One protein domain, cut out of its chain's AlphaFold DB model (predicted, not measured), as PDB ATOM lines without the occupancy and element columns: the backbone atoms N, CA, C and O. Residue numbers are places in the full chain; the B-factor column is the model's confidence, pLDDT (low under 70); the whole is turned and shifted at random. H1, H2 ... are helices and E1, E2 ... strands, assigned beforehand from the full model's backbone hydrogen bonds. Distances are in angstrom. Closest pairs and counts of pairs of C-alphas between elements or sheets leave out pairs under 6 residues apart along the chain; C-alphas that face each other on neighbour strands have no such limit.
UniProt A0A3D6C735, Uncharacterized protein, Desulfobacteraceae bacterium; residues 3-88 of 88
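AT A GLANCE: This is residues 3 to 88 of the 88 residues of an uncharacterized protein of Desulfobacteraceae bacterium (UniProt A0A3D6C735). A long antiparallel ribbon, E1 and E5, reaches out as an arm from a small antiparallel sheet, E2 - E3 - E4, with short helix H1 leading into E5. Loops at residues 26 to 31 and 51 to 61 stick out. The printed part has 86 residues, in order E1 E2 E3 E4 H1 E5, mostly strand, with under half in named elements; it is loose, radius of gyration of the C-alphas 15.7 A, spanning 44 by 35 by 25 A.

IN THESE COORDINATES: Find C-alpha 3 at (254.197, 279.378, 237.116); E1, residues 3 to 12, runs 29.6 A from there. Next come E2, 19 to 23, E3, 34 to 39, E4, 42 to 45, and H1, 69 to 74. E5, 76 to 86, runs 29.0 A to C-alpha 86 at (251.122, 282.692, 234.939).

HOW THE PARTS SIT: Look along E1 and E5, antiparallel at 169 degrees: N 5 and O 84 are 2.8 A apart. E2, E3 and E4 form a meander, each strand the antiparallel neighbour of the one before, and two hairpins; N 21 and O 36 are 3.0 A apart, N 37 and O 44 2.9 A. This sheet is only just strongly twisted, up to 4.2 A off its plane. H1 is only just not on it, with 4 pairs of C-alphas within 10 A; its O i to N i+4 pairs are within hydrogen-bond range.

THE WHOLE: The printed part has no cut. The E4 to H1 link is long, 23 residues; pLDDT is under 70 at residues 46 to 67 and 87 to 88.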
ATOM      1  N   THR A   3     253.875 280.132 238.331       87.00
ATOM      2  CA  THR A   3     254.197 279.378 237.116       87.00
ATOM      3  C   THR A   3     254.745 280.359 236.090       87.00
ATOM      4  O   THR A   3     254.251 281.476 235.995       87.00
ATOM      5  N   ILE A   4     255.758 279.967 235.324       86.31
ATOM      6  CA  ILE A   4     256.201 280.724 234.151       86.31
ATOM      7  C   ILE A   4     255.915 279.906 232.895       86.31
ATOM      8  O   ILE A   4     256.057 278.687 232.896       86.31
ATOM      9  N   GLU A   5     255.480 280.579 231.842       85.31
ATOM     10  CA  GLU A   5     255.412 280.044 230.489       85.31
ATOM     11  C   GLU A   5     256.558 280.652 229.684       85.31
ATOM     12  O   GLU A   5     256.768 281.865 229.731       85.31
ATOM     13  N   VAL A   6     257.298 279.803 228.973       79.44
ATOM     14  CA  VAL A   6     258.380 280.204 228.073       79.44
ATOM     15  C   VAL A   6     258.006 279.721 226.678       79.44
ATOM     16  O   VAL A   6     257.954 278.520 226.432       79.44
ATOM     17  N   ASN A   7     257.719 280.657 225.778       79.44
ATOM     18  CA  ASN A   7     257.449 280.388 224.373       79.44
ATOM     19  C   ASN A   7     258.695 280.740 223.561       79.44
ATOM     20  O   ASN A   7     259.188 281.867 223.641       79.44
ATOM     21  N   ILE A   8     259.188 279.790 222.773       79.81
ATOM     22  CA  ILE A   8     260.396 279.961 221.964       79.81
ATOM     23  C   ILE A   8     260.026 279.742 220.514       79.81
ATOM     24  O   ILE A   8     259.409 278.739 220.160       79.81
ATOM     25  N   LYS A   9     260.385 280.709 219.681       82.88
ATOM     26  CA  LYS A   9     260.184 280.650 218.244       82.88
ATOM     27  C   LYS A   9     261.514 280.914 217.561       82.88
ATOM     28  O   LYS A   9     262.065 282.002 217.699       82.88
ATOM     29  N   ALA A  10     261.984 279.932 216.806       82.25
ATOM     30  CA  ALA A  10     263.123 280.072 215.916       82.25
ATOM     31  C   ALA A  10     262.648 280.015 214.458       82.25
ATOM     32  O   ALA A  10     261.672 279.329 214.139       82.25
ATOM     33  N   GLN A  11     263.309 280.762 213.584       86.25
ATOM     34  CA  GLN A  11     263.143 280.687 212.138       86.25
ATOM     35  C   GLN A  11     264.512 280.425 211.531       86.25
ATOM     36  O   GLN A  11     265.469 281.118 211.867       86.25
ATOM     37  N   PHE A  12     264.584 279.438 210.646       86.25
ATOM     38  CA  PHE A  12     265.800 279.069 209.938       86.25
ATOM     39  C   PHE A  12     265.602 279.313 208.442       86.25
ATOM     40  O   PHE A  12     264.560 278.951 207.890       86.25
ATOM     41  N   ILE A  13     266.594 279.921 207.797       90.88
ATOM     42  CA  ILE A  13     266.725 279.971 206.343       90.88
ATOM     43  C   ILE A  13     267.615 278.795 205.961       90.88
ATOM     44  O   ILE A  13     268.838 278.869 206.015       90.88
ATOM     45  N   VAL A  14     266.966 277.683 205.645       87.75
ATOM     46  CA  VAL A  14     267.627 276.421 205.319       87.75
ATOM     47  C   VAL A  14     268.113 276.449 203.859       87.75
ATOM     48  O   VAL A  14     267.327 276.854 202.997       87.75
ATOM     49  N   PRO A  15     269.364 276.042 203.564       90.19
ATOM     50  CA  PRO A  15     269.870 275.900 202.198       90.19
ATOM     51  C   PRO A  15     269.041 274.925 201.349       90.19
ATOM     52  O   PRO A  15     268.512 273.942 201.868       90.19
ATOM     53  N   ASP A  16     268.966 275.162 200.035       92.62
ATOM     54  CA  ASP A  16     268.161 274.347 199.105       92.62
ATOM     55  C   ASP A  16     268.650 272.888 199.005       92.62
ATOM     56  O   ASP A  16     267.892 271.995 198.623       92.62
ATOM     57  N   GLU A  17     269.921 272.633 199.320       92.56
ATOM     58  CA  GLU A  17     270.507 271.293 199.370       92.56
ATOM     59  C   GLU A  17     270.068 270.456 200.584       92.56
ATOM     60  O   GLU A  17     270.303 269.246 200.598       92.56
ATOM     61  N   TRP A  18     269.462 271.071 201.604       91.62
ATOM     62  CA  TRP A  18     268.969 270.383 202.797       91.62
ATOM     63  C   TRP A  18     267.469 270.103 202.673       91.62
ATOM     64  O   TRP A  18     266.713 270.848 202.053       91.62
ATOM     65  N   GLU A  19     267.012 269.017 203.289       91.56
ATOM     66  CA  GLU A  19     265.633 268.547 203.164       91.56
ATOM     67  C   GLU A  19     264.924 268.608 204.524       91.56
ATOM     68  O   GLU A  19     265.426 268.090 205.513       91.56
ATOM     69  N   VAL A  20     263.727 269.196 204.604       88.81
ATOM     70  CA  VAL A  20     262.875 269.077 205.802       88.81
ATOM     71  C   VAL A  20     261.926 267.904 205.596       88.81
ATOM     72  O   VAL A  20     261.098 267.932 204.684       88.81
ATOM     73  N   THR A  21     262.032 266.881 206.442       86.50
ATOM     74  CA  THR A  21     261.324 265.611 206.252       86.50
ATOM     75  C   THR A  21     260.764 265.065 207.559       86.50
ATOM     76  O   THR A  21     261.162 265.476 208.647       86.50
ATOM     77  N   ASP A  22     259.806 264.152 207.453       87.00
ATOM     78  CA  ASP A  22     259.219 263.480 208.607       87.00
ATOM     79  C   ASP A  22     260.034 262.208 208.900       87.00
ATOM     80  O   ASP A  22     260.266 261.383 208.014       87.00
ATOM     81  N   HIS A  23     260.487 262.052 210.142       78.94
ATOM     82  CA  HIS A  23     261.304 260.930 210.594       78.94
ATOM     83  C   HIS A  23     260.616 260.200 211.746       78.94
ATOM     84  O   HIS A  23     260.102 260.819 212.678       78.94
ATOM     85  N   MET A  24     260.613 258.871 211.658       81.75
ATOM     86  CA  MET A  24     260.122 257.967 212.692       81.75
ATOM     87  C   MET A  24     261.347 257.311 213.341       81.75
ATOM     88  O   MET A  24     261.901 256.379 212.751       81.75
ATOM     89  N   PRO A  25     261.804 257.813 214.503       72.50
ATOM     90  CA  PRO A  25     263.030 257.341 215.138       72.50
ATOM     91  C   PRO A  25     262.901 255.895 215.628       72.50
ATOM     92  O   PRO A  25     263.873 255.144 215.580       72.50
ATOM     93  N   ASP A  26     261.699 255.493 216.047       75.88
ATOM     94  CA  ASP A  26     261.412 254.143 216.519       75.88
ATOM     95  C   ASP A  26     260.162 253.567 215.821       75.88
ATOM     96  O   ASP A  26     259.049 254.056 216.037       75.88
ATOM     97  N   PRO A  27     260.308 252.514 214.994       78.19
ATOM     98  CA  PRO A  27     259.182 251.827 214.366       78.19
ATOM     99  C   PRO A  27     258.175 251.201 215.340       78.19
ATOM    100  O   PRO A  27     257.045 250.924 214.932       78.19
ATOM    101  N   GLU A  28     258.552 250.950 216.598       81.94
ATOM    102  CA  GLU A  28     257.640 250.452 217.637       81.94
ATOM    103  C   GLU A  28     256.670 251.543 218.131       81.94
ATOM    104  O   GLU A  28     255.611 251.222 218.679       81.94
ATOM    105  N   PHE A  29     256.976 252.820 217.865       77.00
ATOM    106  CA  PHE A  29     256.147 253.986 218.185       77.00
ATOM    107  C   PHE A  29     255.813 254.780 216.910       77.00
ATOM    108  O   PHE A  29     256.312 255.887 216.710       77.00
ATOM    109  N   PRO A  30     254.927 254.255 216.042       79.31
ATOM    110  CA  PRO A  30     254.647 254.840 214.728       79.31
ATOM    111  C   PRO A  30     253.995 256.225 214.778       79.31
ATOM    112  O   PRO A  30     253.948 256.914 213.763       79.31
ATOM    113  N   ASP A  31     253.492 256.627 215.945       81.44
ATOM    114  CA  ASP A  31     252.902 257.942 216.171       81.44
ATOM    115  C   ASP A  31     253.942 258.995 216.612       81.44
ATOM    116  O   ASP A  31     253.626 260.185 216.609       81.44
ATOM    117  N   ASP A  32     255.181 258.605 216.954       77.75
ATOM    118  CA  ASP A  32     256.282 259.534 217.288       77.75
ATOM    119  C   ASP A  32     256.989 260.033 216.017       77.75
ATOM    120  O   ASP A  32     258.207 259.959 215.866       77.75
ATOM    121  N   ILE A  33     256.200 260.508 215.051       75.56
ATOM    122  CA  ILE A  33     256.724 261.126 213.833       75.56
ATOM    123  C   ILE A  33     257.125 262.560 214.160       75.56
ATOM    124  O   ILE A  33     256.298 263.375 214.576       75.56
ATOM    125  N   ARG A  34     258.393 262.887 213.909       79.06
ATOM    126  CA  ARG A  34     258.941 264.229 214.117       79.06
ATOM    127  C   ARG A  34     259.419 264.819 212.812       79.06
ATOM    128  O   ARG A  34     259.977 264.125 211.966       79.06
ATOM    129  N   ARG A  35     259.215 266.123 212.654       81.44
ATOM    130  CA  ARG A  35     259.766 266.857 211.521       81.44
ATOM    131  C   ARG A  35     261.207 267.224 211.829       81.44
ATOM    132  O   ARG A  35     261.460 267.970 212.770       81.44
ATOM    133  N   VAL A  36     262.121 266.705 211.026       83.56
ATOM    134  CA  VAL A  36     263.566 266.838 211.195       83.56
ATOM    135  C   VAL A  36     264.186 267.473 209.956       83.56
ATOM    136  O   VAL A  36     263.574 267.538 208.886       83.56
ATOM    137  N   LEU A  37     265.417 267.939 210.105       84.12
ATOM    138  CA  LEU A  37     266.263 268.358 209.004       84.12
ATOM    139  C   LEU A  37     267.114 267.180 208.547       84.12
ATOM    140  O   LEU A  37     267.811 266.570 209.345       84.12
ATOM    141  N   LYS A  38     267.089 266.866 207.262       83.06
ATOM    142  CA  LYS A  38     267.938 265.862 206.648       83.06
ATOM    143  C   LYS A  38     269.026 266.550 205.835       83.06
ATOM    144  O   LYS A  38     268.740 267.301 204.902       83.06
ATOM    145  N   ILE A  39     270.270 266.268 206.197       84.44
ATOM    146  CA  ILE A  39     271.467 266.740 205.501       84.44
ATOM    147  C   ILE A  39     272.197 265.486 205.036       84.44
ATOM    148  O   ILE A  39     272.628 264.679 205.859       84.44
ATOM    149  N   GLU A  40     272.297 265.302 203.719       84.75
ATOM    150  CA  GLU A  40     272.809 264.062 203.123       84.75
ATOM    151  C   GLU A  40     272.014 262.833 203.630       84.75
ATOM    152  O   GLU A  40     270.804 262.758 203.406       84.75
ATOM    153  N   ASP A  41     272.665 261.889 204.317       81.81
ATOM    154  CA  ASP A  41     272.054 260.669 204.867       81.81
ATOM    155  C   ASP A  41     271.805 260.741 206.390       81.81
ATOM    156  O   ASP A  41     271.515 259.725 207.024       81.81
ATOM    157  N   GLN A  42     271.922 261.931 206.990       81.38
ATOM    158  CA  GLN A  42     271.772 262.160 208.432       81.38
ATOM    159  C   GLN A  42     270.514 262.979 208.742       81.38
ATOM    160  O   GLN A  42     270.094 263.806 207.933       81.38
ATOM    161  N   PHE A  43     269.915 262.747 209.913       82.88
ATOM    162  CA  PHE A  43     268.658 263.359 210.348       82.88
ATOM    163  C   PHE A  43     268.861 264.096 211.676       82.88
ATOM    164  O   PHE A  43     269.261 263.489 212.662       82.88
ATOM    165  N   TYR A  44     268.530 265.383 211.708       79.88
ATOM    166  CA  TYR A  44     268.738 266.287 212.835       79.88
ATOM    167  C   TYR A  44     267.390 266.790 213.359       79.88
ATOM    168  O   TYR A  44     266.630 267.441 212.637       79.88
ATOM    169  N   ASP A  45     267.081 266.488 214.620       74.62
ATOM    170  CA  ASP A  45     265.886 267.005 215.297       74.62
ATOM    171  C   ASP A  45     266.101 268.472 215.714       74.62
ATOM    172  O   ASP A  45     267.198 268.884 216.092       74.62
ATOM    173  N   PHE A  46     265.033 269.267 215.689       68.44
ATOM    174  CA  PHE A  46     265.019 270.655 216.154       68.44
ATOM    175  C   PHE A  46     264.660 270.741 217.643       68.44
ATOM    176  O   PHE A  46     263.921 271.636 218.066       68.44
ATOM    177  N   PHE A  47     265.132 269.785 218.447       62.88
ATOM    178  CA  PHE A  47     264.728 269.676 219.842       62.88
ATOM    179  C   PHE A  47     265.360 270.809 220.673       62.88
ATOM    180  O   PHE A  47     266.584 270.889 220.786       62.88
ATOM    181  N   PRO A  48     264.565 271.686 221.314       50.53
ATOM    182  CA  PRO A  48     265.080 272.815 222.086       50.53
ATOM    183  C   PRO A  48     265.671 272.418 223.454       50.53
ATOM    184  O   PRO A  48     265.902 273.292 224.290       50.53
ATOM    185  N   GLU A  49     265.969 271.133 223.696       45.81
ATOM    186  CA  GLU A  49     266.754 270.694 224.866       45.81
ATOM    187  C   GLU A  49     268.131 271.380 224.945       45.81
ATOM    188  O   GLU A  49     268.740 271.392 226.006       45.81
ATOM    189  N   CYS A  50     268.579 272.068 223.887       45.31
ATOM    190  CA  CYS A  50     269.754 272.946 223.857       45.31
ATOM    191  C   CYS A  50     269.686 274.196 224.769       45.31
ATOM    192  O   CYS A  50     270.609 275.007 224.758       45.31
ATOM    193  N   LEU A  51     268.627 274.391 225.561       37.88
ATOM    194  CA  LEU A  51     268.458 275.547 226.456       37.88
ATOM    195  C   LEU A  51     268.736 275.215 227.930       37.88
ATOM    196  O   LEU A  51     268.050 275.700 228.835       37.88
ATOM    197  N   VAL A  52     269.738 274.373 228.191       33.28
ATOM    198  CA  VAL A  52     270.159 274.056 229.561       33.28
ATOM    199  C   VAL A  52     270.964 275.215 230.153       33.28
ATOM    200  O   VAL A  52     271.886 275.760 229.551       33.28
ATOM    201  N   LYS A  53     270.588 275.585 231.377       36.34
ATOM    202  CA  LYS A  53     271.243 276.577 232.229       36.34
ATOM    203  C   LYS A  53     272.725 276.224 232.444       36.34
ATOM    204  O   LYS A  53     273.033 275.218 233.073       36.34
ATOM    205  N   VAL A  54     273.617 277.095 231.972       36.81
ATOM    206  CA  VAL A  54     275.060 277.062 232.257       36.81
ATOM    207  C   VAL A  54     275.287 277.398 233.734       36.81
ATOM    208  O   VAL A  54     274.893 278.474 234.189       36.81
ATOM    209  N   GLU A  55     275.918 276.493 234.483       40.22
ATOM    210  CA  GLU A  55     276.399 276.764 235.850       40.22
ATOM    211  C   GLU A  55     277.939 276.835 235.944       40.22
ATOM    212  O   GLU A  55     278.450 277.188 237.004       40.22
ATOM    213  N   ASP A  56     278.674 276.604 234.845       42.38
ATOM    214  CA  ASP A  56     280.145 276.626 234.806       42.38
ATOM    215  C   ASP A  56     280.662 277.234 233.472       42.38
ATOM    216  O   ASP A  56     280.275 276.745 232.407       42.38
ATOM    217  N   PRO A  57     281.457 278.326 233.476       43.44
ATOM    218  CA  PRO A  57     281.850 279.055 232.263       43.44
ATOM    219  C   PRO A  57     282.938 278.390 231.403       43.44
ATOM    220  O   PRO A  57     283.139 278.840 230.276       43.44
ATOM    221  N   ASP A  58     283.625 277.349 231.887       49.62
ATOM    222  CA  ASP A  58     284.821 276.826 231.205       49.62
ATOM    223  C   ASP A  58     284.608 275.510 230.435       49.62
ATOM    224  O   ASP A  58     285.521 275.059 229.742       49.62
ATOM    225  N   VAL A  59     283.421 274.892 230.493       40.78
ATOM    226  CA  VAL A  59     283.109 273.685 229.708       40.78
ATOM    227  C   VAL A  59     281.620 273.633 229.356       40.78
ATOM    228  O   VAL A  59     280.775 273.394 230.216       40.78
ATOM    229  N   VAL A  60     281.296 273.776 228.069       38.97
ATOM    230  CA  VAL A  60     279.976 273.419 227.528       38.97
ATOM    231  C   VAL A  60     280.116 272.080 226.813       38.97
ATOM    232  O   VAL A  60     280.853 271.970 225.835       38.97
ATOM    233  N   ILE A  61     279.435 271.054 227.325       35.81
ATOM    234  CA  ILE A  61     279.333 269.747 226.670       35.81
ATOM    235  C   ILE A  61     277.988 269.693 225.950       35.81
ATOM    236  O   ILE A  61     276.933 269.805 226.574       35.81
ATOM    237  N   TRP A  62     278.057 269.525 224.634       44.50
ATOM    238  CA  TRP A  62     276.924 269.346 223.734       44.50
ATOM    239  C   TRP A  62     276.512 267.871 223.711       44.50
ATOM    240  O   TRP A  62     277.371 266.993 223.729       44.50
ATOM    241  N   SER A  63     275.214 267.574 223.651       41.69
ATOM    242  CA  SER A  63     274.715 266.191 223.548       41.69
ATOM    243  C   SER A  63     274.418 265.728 222.113       41.69
ATOM    244  O   SER A  63     274.010 264.586 221.936       41.69
ATOM    245  N   ALA A  64     274.648 266.564 221.094       45.91
ATOM    246  CA  ALA A  64     274.467 266.231 219.677       45.91
ATOM    247  C   ALA A  64     275.748 266.543 218.883       45.91
ATOM    248  O   ALA A  64     275.803 267.463 218.069       45.91
ATOM    249  N   ASP A  65     276.813 265.800 219.172       47.97
ATOM    250  CA  ASP A  65     278.107 265.876 218.483       47.97
ATOM    251  C   ASP A  65     278.065 265.105 217.141       47.97
ATOM    252  O   ASP A  65     278.894 264.244 216.860       47.97
ATOM    253  N   GLU A  66     277.051 265.383 216.311       55.25
ATOM    254  CA  GLU A  66     276.895 264.852 214.940       55.25
ATOM    255  C   GLU A  66     277.370 265.867 213.878       55.25
ATOM    256  O   GLU A  66     276.867 265.934 212.755       55.25
ATOM    257  N   GLY A  67     278.341 266.707 214.249       62.47
ATOM    258  CA  GLY A  67     279.177 267.490 213.335       62.47
ATOM    259  C   GLY A  67     278.539 268.676 212.601       62.47
ATOM    260  O   GLY A  67     279.289 269.438 212.001       62.47
ATOM    261  N   ARG A  68     277.212 268.871 212.636       73.12
ATOM    262  CA  ARG A  68     276.514 269.940 211.878       73.12
ATOM    263  C   ARG A  68     275.789 270.980 212.740       73.12
ATOM    264  O   ARG A  68     275.144 271.873 212.202       73.12
ATOM    265  N   THR A  69     275.885 270.894 214.067       76.12
ATOM    266  CA  THR A  69     275.143 271.770 214.995       76.12
ATOM    267  C   THR A  69     275.410 273.255 214.746       76.12
ATOM    268  O   THR A  69     274.465 274.037 214.674       76.12
ATOM    269  N   GLU A  70     276.673 273.647 214.562       75.69
ATOM    270  CA  GLU A  70     277.041 275.041 214.271       75.69
ATOM    271  C   GLU A  70     276.481 275.505 212.919       75.69
ATOM    272  O   GLU A  70     275.868 276.565 212.844       75.69
ATOM    273  N   GLU A  71     276.584 274.676 211.877       80.69
ATOM    274  CA  GLU A  71     276.066 274.988 210.537       80.69
ATOM    275  C   GLU A  71     274.542 275.181 210.532       80.69
ATOM    276  O   GLU A  71     274.014 276.066 209.858       80.69
ATOM    277  N   ILE A  72     273.816 274.373 211.309       81.50
ATOM    278  CA  ILE A  72     272.364 274.498 211.457       81.50
ATOM    279  C   ILE A  72     272.013 275.782 212.221       81.50
ATOM    280  O   ILE A  72     271.082 276.488 211.830       81.50
ATOM    281  N   ILE A  73     272.755 276.114 213.282       81.00
ATOM    282  CA  ILE A  73     272.557 277.355 214.049       81.00
ATOM    283  C   ILE A  73     272.847 278.590 213.190       81.00
ATOM    284  O   ILE A  73     272.100 279.563 213.281       81.00
ATOM    285  N   ASP A  74     273.858 278.547 212.321       82.69
ATOM    286  CA  ASP A  74     274.183 279.639 211.394       82.69
ATOM    287  C   ASP A  74     273.048 279.934 210.400       82.69
ATOM    288  O   ASP A  74     272.923 281.055 209.904       82.69
ATOM    289  N   CYS A  75     272.166 278.963 210.148       84.19
ATOM    290  CA  CYS A  75     270.970 279.161 209.333       84.19
ATOM    291  C   CYS A  75     269.846 279.911 210.077       84.19
ATOM    292  O   CYS A  75     268.805 280.192 209.482       84.19
ATOM    293  N   MET A  76     269.991 280.211 211.371       85.94
ATOM    294  CA  MET A  76     268.955 280.872 212.165       85.94
ATOM    295  C   MET A  76     268.832 282.361 211.807       85.94
ATOM    296  O   MET A  76     269.717 283.166 212.078       85.94
ATOM    297  N   ASP A  77     267.682 282.740 211.256       89.25
ATOM    298  CA  ASP A  77     267.358 284.115 210.856       89.25
ATOM    299  C   ASP A  77     266.724 284.915 211.999       89.25
ATOM    300  O   ASP A  77     267.039 286.084 212.225       89.25
ATOM    301  N   ALA A  78     265.845 284.271 212.768       82.31
ATOM    302  CA  ALA A  78     265.163 284.913 213.879       82.31
ATOM    303  C   ALA A  78     265.041 283.980 215.080       82.31
ATOM    304  O   ALA A  78     264.687 282.810 214.946       82.31
ATOM    305  N   PHE A  79     265.257 284.538 216.270       82.44
ATOM    306  CA  PHE A  79     265.069 283.858 217.545       82.44
ATOM    307  C   PHE A  79     264.295 284.763 218.500       82.44
ATOM    308  O   PHE A  79     264.747 285.851 218.858       82.44
ATOM    309  N   GLN A  80     263.107 284.323 218.902       79.75
ATOM    310  CA  GLN A  80     262.232 285.055 219.805       79.75
ATOM    311  C   GLN A  80     261.922 284.210 221.035       79.75
ATOM    312  O   GLN A  80     261.464 283.073 220.924       79.75
ATOM    313  N   VAL A  81     262.106 284.817 222.206       82.19
ATOM    314  CA  VAL A  81     261.745 284.241 223.501       82.19
ATOM    315  C   VAL A  81     260.711 285.141 224.164       82.19
ATOM    316  O   VAL A  81     260.931 286.339 224.333       82.19
ATOM    317  N   ASP A  82     259.578 284.563 224.542       84.44
ATOM    318  CA  ASP A  82     258.510 285.222 225.290       84.44
ATOM    319  C   ASP A  82     258.335 284.497 226.626       84.44
ATOM    320  O   ASP A  82     258.016 283.311 226.668       84.44
ATOM    321  N   ILE A  83     258.601 285.212 227.721       86.56
ATOM    322  CA  ILE A  83     258.504 284.686 229.085       86.56
ATOM    323  C   ILE A  83     257.367 285.407 229.795       86.56
ATOM    324  O   ILE A  83     257.363 286.636 229.891       86.56
ATOM    325  N   ARG A  84     256.407 284.645 230.321       87.50
ATOM    326  CA  ARG A  84     255.228 285.182 231.009       87.50
ATOM    327  C   ARG A  84     255.029 284.499 232.347       87.50
ATOM    328  O   ARG A  84     255.017 283.277 232.430       87.50
ATOM    329  N   GLU A  85     254.813 285.282 233.398       89.81
ATOM    330  CA  GLU A  85     254.346 284.741 234.671       89.81
ATOM    331  C   GLU A  85     252.850 284.410 234.557       89.81
ATOM    332  O   GLU A  85     252.020 285.284 234.302       89.81
ATOM    333  N   LYS A  86     252.497 283.141 234.743       83.69
ATOM    334  CA  LYS A  86     251.122 282.692 234.939       83.69
ATOM    335  C   LYS A  86     250.800 282.765 236.428       83.69
ATOM    336  O   LYS A  86     251.303 281.972 237.229       83.69
ATOM    337  N   ASN A  87     249.946 283.719 236.791       65.94
ATOM    338  CA  ASN A  87     249.292 283.704 238.095       65.94
ATOM    339  C   ASN A  87     248.349 282.496 238.140       65.94
ATOM    340  O   ASN A  87     247.569 282.297 237.208       65.94
ATOM    341  N   THR A  88     248.490 281.672 239.179       61.72
ATOM    342  CA  THR A  88     247.644 280.493 239.414       61.72
ATOM    343  C   THR A  88     246.300 280.893 239.998       61.72
ATOM    344  O   THR A  88     246.282 281.846 240.811       61.72
TER     345      THR A  88